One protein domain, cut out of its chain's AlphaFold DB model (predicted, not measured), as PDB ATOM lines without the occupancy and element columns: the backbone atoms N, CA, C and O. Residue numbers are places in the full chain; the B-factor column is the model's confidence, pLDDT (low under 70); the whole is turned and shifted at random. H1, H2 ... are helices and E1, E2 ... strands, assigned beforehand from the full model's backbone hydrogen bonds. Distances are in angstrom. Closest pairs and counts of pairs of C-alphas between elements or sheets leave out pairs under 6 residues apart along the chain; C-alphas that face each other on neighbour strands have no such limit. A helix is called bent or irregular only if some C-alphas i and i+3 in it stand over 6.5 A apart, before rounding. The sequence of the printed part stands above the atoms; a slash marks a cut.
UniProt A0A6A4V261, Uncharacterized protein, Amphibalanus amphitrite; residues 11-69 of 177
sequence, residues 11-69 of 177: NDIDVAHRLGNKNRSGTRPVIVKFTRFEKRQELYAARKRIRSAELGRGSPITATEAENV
ATOM      1  N   ASN A  11      36.460  97.021  96.544       92.25
ATOM      2  CA  ASN A  11      37.913  97.125  96.362       92.25
ATOM      3  C   ASN A  11      38.646  95.767  96.370       92.25
ATOM      4  O   ASN A  11      39.849  95.707  96.103       92.25
ATOM      5  N   ASP A  12      37.961  94.655  96.653       93.19
ATOM      6  CA  ASP A  12      38.531  93.309  96.507       93.19
ATOM      7  C   ASP A  12      38.656  92.891  95.027       93.19
ATOM      8  O   ASP A  12      39.392  91.955  94.685       93.19
ATOM      9  N   ILE A  13      37.964  93.602  94.130       94.25
ATOM     10  CA  ILE A  13      38.010  93.418  92.679       94.25
ATOM     11  C   ILE A  13      38.808  94.566  92.057       94.25
ATOM     12  O   ILE A  13      38.444  95.727  92.173       94.25
ATOM     13  N   ASP A  14      39.881  94.219  91.347       94.94
ATOM     14  CA  ASP A  14      40.701  95.181  90.603       94.94
ATOM     15  C   ASP A  14      40.038  95.514  89.259       94.94
ATOM     16  O   ASP A  14      39.738  96.658  88.935       94.94
ATOM     17  N   VAL A  15      39.748  94.476  88.465       94.31
ATOM     18  CA  VAL A  15      39.164  94.623  87.127       94.31
ATOM     19  C   VAL A  15      38.186  93.490  86.858       94.31
ATOM     20  O   VAL A  15      38.514  92.320  87.051       94.31
ATOM     21  N   ALA A  16      37.017  93.815  86.307       94.62
ATOM     22  CA  ALA A  16      36.074  92.833  85.783       94.62
ATOM     23  C   ALA A  16      35.560  93.259  84.405       94.62
ATOM     24  O   ALA A  16      35.126  94.393  84.214       94.62
ATOM     25  N   HIS A  17      35.601  92.354  83.427       92.62
ATOM     26  CA  HIS A  17      35.068  92.629  82.091       92.62
ATOM     27  C   HIS A  17      34.615  91.355  81.375       92.62
ATOM     28  O   HIS A  17      35.002  90.237  81.714       92.62
ATOM     29  N   ARG A  18      33.763  91.517  80.359       92.69
ATOM     30  CA  ARG A  18      33.294  90.410  79.516       92.69
ATOM     31  C   ARG A  18      34.300  90.108  78.409       92.69
ATOM     32  O   ARG A  18      34.761  91.025  77.733       92.69
ATOM     33  N   LEU A  19      34.564  88.827  78.171       89.19
ATOM     34  CA  LEU A  19      35.417  88.361  77.078       89.19
ATOM     35  C   LEU A  19      34.628  88.194  75.765       89.19
ATOM     36  O   LEU A  19      33.409  87.996  75.758       89.19
ATOM     37  N   GLY A  20      35.341  88.254  74.638       85.69
ATOM     38  CA  GLY A  20      34.797  88.030  73.293       85.69
ATOM     39  C   GLY A  20      34.032  89.219  72.701       85.69
ATOM     40  O   GLY A  20      33.849  90.249  73.354       85.69
ATOM     41  N   ASN A  21      33.583  89.070  71.453       84.12
ATOM     42  CA  ASN A  21      32.860  90.107  70.712       84.12
ATOM     43  C   ASN A  21      31.481  90.399  71.340       84.12
ATOM     44  O   ASN A  21      30.795  89.485  71.800       84.12
ATOM     45  N   LYS A  22      31.062  91.671  71.331       81.25
ATOM     46  CA  LYS A  22      29.716  92.109  71.737       81.25
ATOM     47  C   LYS A  22      28.617  91.491  70.865       81.25
ATOM     48  O   LYS A  22      27.557  91.190  71.392       81.25
ATOM     49  N   ASN A  23      28.902  91.239  69.586       80.50
ATOM     50  CA  ASN A  23      27.943  90.670  68.630       80.50
ATOM     51  C   ASN A  23      27.859  89.134  68.688       80.50
ATOM     52  O   ASN A  23      27.192  88.520  67.858       80.50
ATOM     53  N   ARG A  24      28.563  88.483  69.625       76.81
ATOM     54  CA  ARG A  24      28.490  87.028  69.782       76.81
ATOM     55  C   ARG A  24      27.125  86.664  70.367       76.81
ATOM     56  O   ARG A  24      26.764  87.169  71.426       76.81
ATOM     57  N   SER A  25      26.404  85.764  69.704       74.69
ATOM     58  CA  SER A  25      25.195  85.158  70.266       74.69
ATOM     59  C   SER A  25      25.555  84.353  71.526       74.69
ATOM     60  O   SER A  25      26.492  83.549  71.502       74.69
ATOM     61  N   GLY A  26      24.837  84.591  72.628       78.38
ATOM     62  CA  GLY A  26      24.976  83.867  73.898       78.38
ATOM     63  C   GLY A  26      25.665  84.628  75.043       78.38
ATOM     64  O   GLY A  26      26.202  85.726  74.891       78.38
ATOM     65  N   THR A  27      25.642  84.022  76.234       84.00
ATOM     66  CA  THR A  27      26.207  84.605  77.461       84.00
ATOM     67  C   THR A  27      27.728  84.703  77.377       84.00
ATOM     68  O   THR A  27      28.440  83.700  77.317       84.00
ATOM     69  N   ARG A  28      28.249  85.934  77.411       88.44
ATOM     70  CA  ARG A  28      29.694  86.198  77.384       88.44
ATOM     71  C   ARG A  28      30.321  85.922  78.755       88.44
ATOM     72  O   ARG A  28      29.832  86.495  79.738       88.44
ATOM     73  N   PRO A  29      31.410  85.134  78.835       90.94
ATOM     74  CA  PRO A  29      32.084  84.883  80.100       90.94
ATOM     75  C   PRO A  29      32.688  86.176  80.652       90.94
ATOM     76  O   PRO A  29      33.121  87.049  79.896       90.94
ATOM     77  N   VAL A  30      32.705  86.292  81.977       92.75
ATOM     78  CA  VAL A  30      33.313  87.412  82.699       92.75
ATOM     79  C   VAL A  30      34.666  86.953  83.223       92.75
ATOM     80  O   VAL A  30      34.759  85.898  83.846       92.75
ATOM     81  N   ILE A  31      35.709  87.738  82.965       93.44
ATOM     82  CA  ILE A  31      36.999  87.585  83.632       93.44
ATOM     83  C   ILE A  31      37.078  88.598  84.768       93.44
ATOM     84  O   ILE A  31      36.690  89.756  84.602       93.44
ATOM     85  N   VAL A  32      37.560  88.142  85.921       94.44
ATOM     86  CA  VAL A  32      37.698  88.954  87.131       94.44
ATOM     87  C   VAL A  32      39.126  88.827  87.638       94.44
ATOM     88  O   VAL A  32      39.632  87.717  87.819       94.44
ATOM     89  N   LYS A  33      39.768  89.969  87.864       94.19
ATOM     90  CA  LYS A  33      41.042  90.096  88.561       94.19
ATOM     91  C   LYS A  33      40.758  90.609  89.969       94.19
ATOM     92  O   LYS A  33      40.104  91.635  90.133       94.19
ATOM     93  N   PHE A  34      41.253  89.886  90.964       94.56
ATOM     94  CA  PHE A  34      41.149  90.260  92.372       94.56
ATOM     95  C   PHE A  34      42.364  91.092  92.775       94.56
ATOM     96  O   PHE A  34      43.460  90.856  92.259       94.56
ATOM     97  N   THR A  35      42.180  92.030  93.703       94.88
ATOM     98  CA  THR A  35      43.295  92.793  94.289       94.88
ATOM     99  C   THR A  35      44.144  91.920  95.210       94.88
ATOM    100  O   THR A  35      45.365  92.068  95.247       94.88
ATOM    101  N   ARG A  36      43.512  90.971  95.913       92.94
ATOM    102  CA  ARG A  36      44.154  90.068  96.879       92.94
ATOM    103  C   ARG A  36      44.000  88.603  96.492       92.94
ATOM    104  O   ARG A  36      42.971  88.177  95.961       92.94
ATOM    105  N   PHE A  37      45.025  87.808  96.789       90.69
ATOM    106  CA  PHE A  37      45.025  86.378  96.489       90.69
ATOM    107  C   PHE A  37      44.035  85.608  97.372       90.69
ATOM    108  O   PHE A  37      43.358  84.698  96.896       90.69
ATOM    109  N   GLU A  38      43.914  86.003  98.635       91.44
ATOM    110  CA  GLU A  38      43.061  85.393  99.653       91.44
ATOM    111  C   GLU A  38      41.587  85.472  99.246       91.44
ATOM    112  O   GLU A  38      40.900  84.454  99.236       91.44
ATOM    113  N   LYS A  39      41.138  86.632  98.749       91.62
ATOM    114  CA  LYS A  39      39.769  86.838  98.246       91.62
ATOM    115  C   LYS A  39      39.424  85.938  97.068       91.62
ATOM    116  O   LYS A  39      38.336  85.363  96.994       91.62
ATOM    117  N   ARG A  40      40.385  85.717  96.167       91.19
ATOM    118  CA  ARG A  40      40.233  84.696  95.126       91.19
ATOM    119  C   ARG A  40      40.078  83.303  95.747       91.19
ATOM    120  O   ARG A  40      39.224  82.545  95.296       91.19
ATOM    121  N   GLN A  41      40.878  82.936  96.749       90.38
ATOM    122  CA  GLN A  41      40.763  81.623  97.401       90.38
ATOM    123  C   GLN A  41      39.421  81.442  98.119       90.38
ATOM    124  O   GLN A  41      38.808  80.383  97.977       90.38
ATOM    125  N   GLU A  42      38.925  82.477  98.800       90.00
ATOM    126  CA  GLU A  42      37.597  82.507  99.427       90.00
ATOM    127  C   GLU A  42      36.498  82.192  98.401       90.00
ATOM    128  O   GLU A  42      35.685  81.288  98.625       90.00
ATOM    129  N   LEU A  43      36.527  82.830  97.220       89.81
ATOM    130  CA  LEU A  43      35.581  82.531  96.136       89.81
ATOM    131  C   LEU A  43      35.668  81.074  95.672       89.81
ATOM    132  O   LEU A  43      34.649  80.410  95.468       89.81
ATOM    133  N   TYR A  44      36.881  80.553  95.488       88.12
ATOM    134  CA  TYR A  44      37.082  79.178  95.025       88.12
ATOM    135  C   TYR A  44      36.635  78.139  96.055       88.12
ATOM    136  O   TYR A  44      36.109  77.090  95.666       88.12
ATOM    137  N   ALA A  45      36.809  78.424  97.346       86.56
ATOM    138  CA  ALA A  45      36.289  77.604  98.430       86.56
ATOM    139  C   ALA A  45      34.750  77.651  98.458       86.56
ATOM    140  O   ALA A  45      34.101  76.600  98.475       86.56
ATOM    141  N   ALA A  46      34.169  78.851  98.358       85.56
ATOM    142  CA  ALA A  46      32.724  79.067  98.346       85.56
ATOM    143  C   ALA A  46      32.028  78.500  97.098       85.56
ATOM    144  O   ALA A  46      30.877  78.079  97.188       85.56
ATOM    145  N   ARG A  47      32.727  78.371  95.960       85.75
ATOM    146  CA  ARG A  47      32.204  77.765  94.718       85.75
ATOM    147  C   ARG A  47      31.568  76.390  94.937       85.75
ATOM    148  O   ARG A  47      30.666  76.013  94.193       85.75
ATOM    149  N   LYS A  48      32.046  75.609  95.912       78.06
ATOM    150  CA  LYS A  48      31.460  74.295  96.224       78.06
ATOM    151  C   LYS A  48      29.999  74.415  96.683       78.06
ATOM    152  O   LYS A  48      29.203  73.576  96.284       78.06
ATOM    153  N   ARG A  49      29.657  75.491  97.406       77.94
ATOM    154  CA  ARG A  49      28.307  75.782  97.923       77.94
ATOM    155  C   ARG A  49      27.306  76.124  96.818       77.94
ATOM    156  O   ARG A  49      26.151  75.729  96.878       77.94
ATOM    157  N   ILE A  50      27.779  76.789  95.758       74.75
ATOM    158  CA  ILE A  50      26.968  77.096  94.566       74.75
ATOM    159  C   ILE A  50      26.478  75.799  93.907       74.75
ATOM    160  O   ILE A  50      25.336  75.716  93.472       74.75
ATOM    161  N   ARG A  51      27.324  74.759  93.872       68.31
ATOM    162  CA  ARG A  51      26.960  73.467  93.271       68.31
ATOM    163  C   ARG A  51      26.089  72.585  94.160       68.31
ATOM    164  O   ARG A  51      25.390  71.742  93.618       68.31
ATOM    165  N   SER A  52      26.150  72.737  95.482       66.69
ATOM    166  CA  SER A  52      25.287  71.998  96.414       66.69
ATOM    167  C   SER A  52      23.908  72.640  96.593       66.69
ATOM    168  O   SER A  52      23.128  72.152  97.402       66.69
ATOM    169  N   ALA A  53      23.601  73.718  95.852       63.69
ATOM    170  CA  ALA A  53      22.358  74.483  95.967       63.69
ATOM    171  C   ALA A  53      22.045  74.948  97.405       63.69
ATOM    172  O   ALA A  53      20.904  75.283  97.718       63.69
ATOM    173  N   GLU A  54      23.067  75.040  98.266       66.62
ATOM    174  CA  GLU A  54      22.995  75.615  99.615       66.62
ATOM    175  C   GLU A  54      22.950  77.147  99.527       66.62
ATOM    176  O   GLU A  54      23.765  77.873 100.100       66.62
ATOM    177  N   LEU A  55      22.018  77.655  98.730       68.19
ATOM    178  CA  LEU A  55      21.755  79.074  98.620       68.19
ATOM    179  C   LEU A  55      20.957  79.475  99.861       68.19
ATOM    180  O   LEU A  55      19.866  78.962 100.113       68.19
ATOM    181  N   GLY A  56      21.530  80.361 100.676       65.75
ATOM    182  CA  GLY A  56      20.856  80.876 101.864       65.75
ATOM    183  C   GLY A  56      19.525  81.552 101.515       65.75
ATOM    184  O   GLY A  56      19.333  82.051 100.401       65.75
ATOM    185  N   ARG A  57      18.601  81.599 102.483       59.81
ATOM    186  CA  ARG A  57      17.370  82.396 102.362       59.81
ATOM    187  C   ARG A  57      17.750  83.845 102.025       59.81
ATOM    188  O   ARG A  57      18.463  84.473 102.798       59.81
ATOM    189  N   GLY A  58      17.288  84.343 100.877       70.75
ATOM    190  CA  GLY A  58      17.620  85.682 100.368       70.75
ATOM    191  C   GLY A  58      18.698  85.730  99.277       70.75
ATOM    192  O   GLY A  58      19.109  86.822  98.895       70.75
ATOM    193  N   SER A  59      19.154  84.585  98.758       73.50
ATOM    194  CA  SER A  59      20.018  84.553  97.569       73.50
ATOM    195  C   SER A  59      19.370  85.291  96.382       73.50
ATOM    196  O   SER A  59      18.201  85.037  96.086       73.50
ATOM    197  N   PRO A  60      20.116  86.148  95.657       77.50
ATOM    198  CA  PRO A  60      19.613  86.842  94.469       77.50
ATOM    199  C   PRO A  60      19.483  85.931  93.238       77.50
ATOM    200  O   PRO A  60      18.971  86.369  92.213       77.50
ATOM    201  N   ILE A  61      19.978  84.693  93.320       80.69
ATOM    202  CA  ILE A  61      19.909  83.691  92.252       80.69
ATOM    203  C   ILE A  61      19.194  82.439  92.748       80.69
ATOM    204  O   ILE A  61      19.307  82.072  93.923       80.69
ATOM    205  N   THR A  62      18.486  81.775  91.842       82.19
ATOM    206  CA  THR A  62      17.843  80.478  92.075       82.19
ATOM    207  C   THR A  62      18.859  79.331  92.042       82.19
ATOM    208  O   THR A  62      19.957  79.455  91.493       82.19
ATOM    209  N   ALA A  63      18.485  78.173  92.597       78.38
ATOM    210  CA  ALA A  63      19.309  76.963  92.540       78.38
ATOM    211  C   ALA A  63      19.604  76.524  91.092       78.38
ATOM    212  O   ALA A  63      20.731  76.144  90.777       78.38
ATOM    213  N   THR A  64      18.620  76.649  90.198       80.62
ATOM    214  CA  THR A  64      18.758  76.312  88.774       80.62
ATOM    215  C   THR A  64      19.726  77.249  88.053       80.62
ATOM    216  O   THR A  64      20.541  76.805  87.246       80.62
ATOM    217  N   GLU A  65      19.692  78.551  88.343       82.56
ATOM    218  CA  GLU A  65      20.666  79.500  87.787       82.56
ATOM    219  C   GLU A  65      22.072  79.226  88.319       82.56
ATOM    220  O   GLU A  65      23.025  79.202  87.541       82.56
ATOM    221  N   ALA A  66      22.201  78.955  89.620       79.94
ATOM    222  CA  ALA A  66      23.471  78.618  90.254       79.94
ATOM    223  C   ALA A  66      24.123  77.370  89.639       79.94
ATOM    224  O   ALA A  66      25.337  77.355  89.424       79.94
ATOM    225  N   GLU A  67      23.336  76.348  89.287       79.44
ATOM    226  CA  GLU A  67      23.846  75.139  88.631       79.44
ATOM    227  C   GLU A  67      24.479  75.429  87.258       79.44
ATOM    228  O   GLU A  67      25.466  74.798  86.863       79.44
ATOM    229  N   ASN A  68      23.946  76.430  86.555       82.44
ATOM    230  CA  ASN A  68      24.428  76.868  85.248       82.44
ATOM    231  C   ASN A  68      25.662  77.787  85.328       82.44
ATOM    232  O   ASN A  68      26.262  78.111  84.299       82.44
ATOM    233  N   VAL A  69      26.089  78.192  86.530       85.00
ATOM    234  CA  VAL A  69      27.276  79.033  86.721       85.00
ATOM    235  C   VAL A  69      28.539  78.179  86.810       85.00
ATOM    236  O   VAL A  69      28.739  77.371  87.719       85.00
TER     237      VAL A  69
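Overview. This is residues 11 to 69 of the 177 residues of an uncharacterized protein of Amphibalanus amphitrite (UniProt A0A6A4V261). The domain is an open V: a two-stranded hairpin, E1 and E2, makes one arm, the helix H1 makes the other, and the two arms join at the tight link of residues 35 and 36, with little between them. At the far end of H1 a long loop folds back and brings the short helix H2 onto residues 50 to 51, while residues 21 to 26 stick out at the far end of the hairpin arm. The printed part has 59 residues, with two named strands and two named helices in the order E1, E2, H1, H2. The sheet, in the order E1 - E2, is antiparallel, and the class is mixed, helices and strands. The whole is loose, with a radius of gyration of the C-alphas of 13.7 A and spans of 35 by 30 by 17 A.

Along the chain. E1 is residues 13 to 18, 14.3 A from first to last C-alpha, and begins at C-alpha 13 at (38.010, 93.418, 92.679). E2 is residues 30 to 34, 12.8 A long. H1 is residues 37 to 51, 22.4 A long, from C-alpha 37 at (45.025, 86.378, 96.489). It is neither bent nor irregular, but only just: C-alphas 45 and 48 are 6.3 A apart. H2 is residues 63 to 67, 6.3 A long, and ends at C-alpha 67 at (23.846, 75.139, 88.631).

Arrangement. E1 and E2 form a hairpin, antiparallel, with 168 degrees between their directions. C-alphas 16 and 32 face each other at 4.4 A. N 33 and O 15, at 2.8 A, and N 31 and O 17, at 2.9 A, are within hydrogen-bond range. E2 and H1 have 1 pair of C-alphas within 8 A, those of Phe 34 and Arg 40, 6.3 A apart. H1 and H2 touch, H1 with residues 50 to 51 alone; their closest C-alphas, of Ile 50 and Ala 66, are 5.8 A apart. E1 is apart from H1 and from H2, and E2 is apart from H2. In H2 every O i to N i+4 pair is within hydrogen-bond range; in H1, 7 of 11 are.

Size, cuts and confidence. The two C-alphas farthest apart, those of Asn 23 and Arg 57, are 36.3 A apart. Residues 21 to 26 stand free, and so do residues 41 to 46, which belong to H1. The links E1 to E2 and H1 to H2 are long, each with 11 residues. The printed part has no cut. The mean pLDDT of the printed part is 83.8; residues 51 to 57 are under 70.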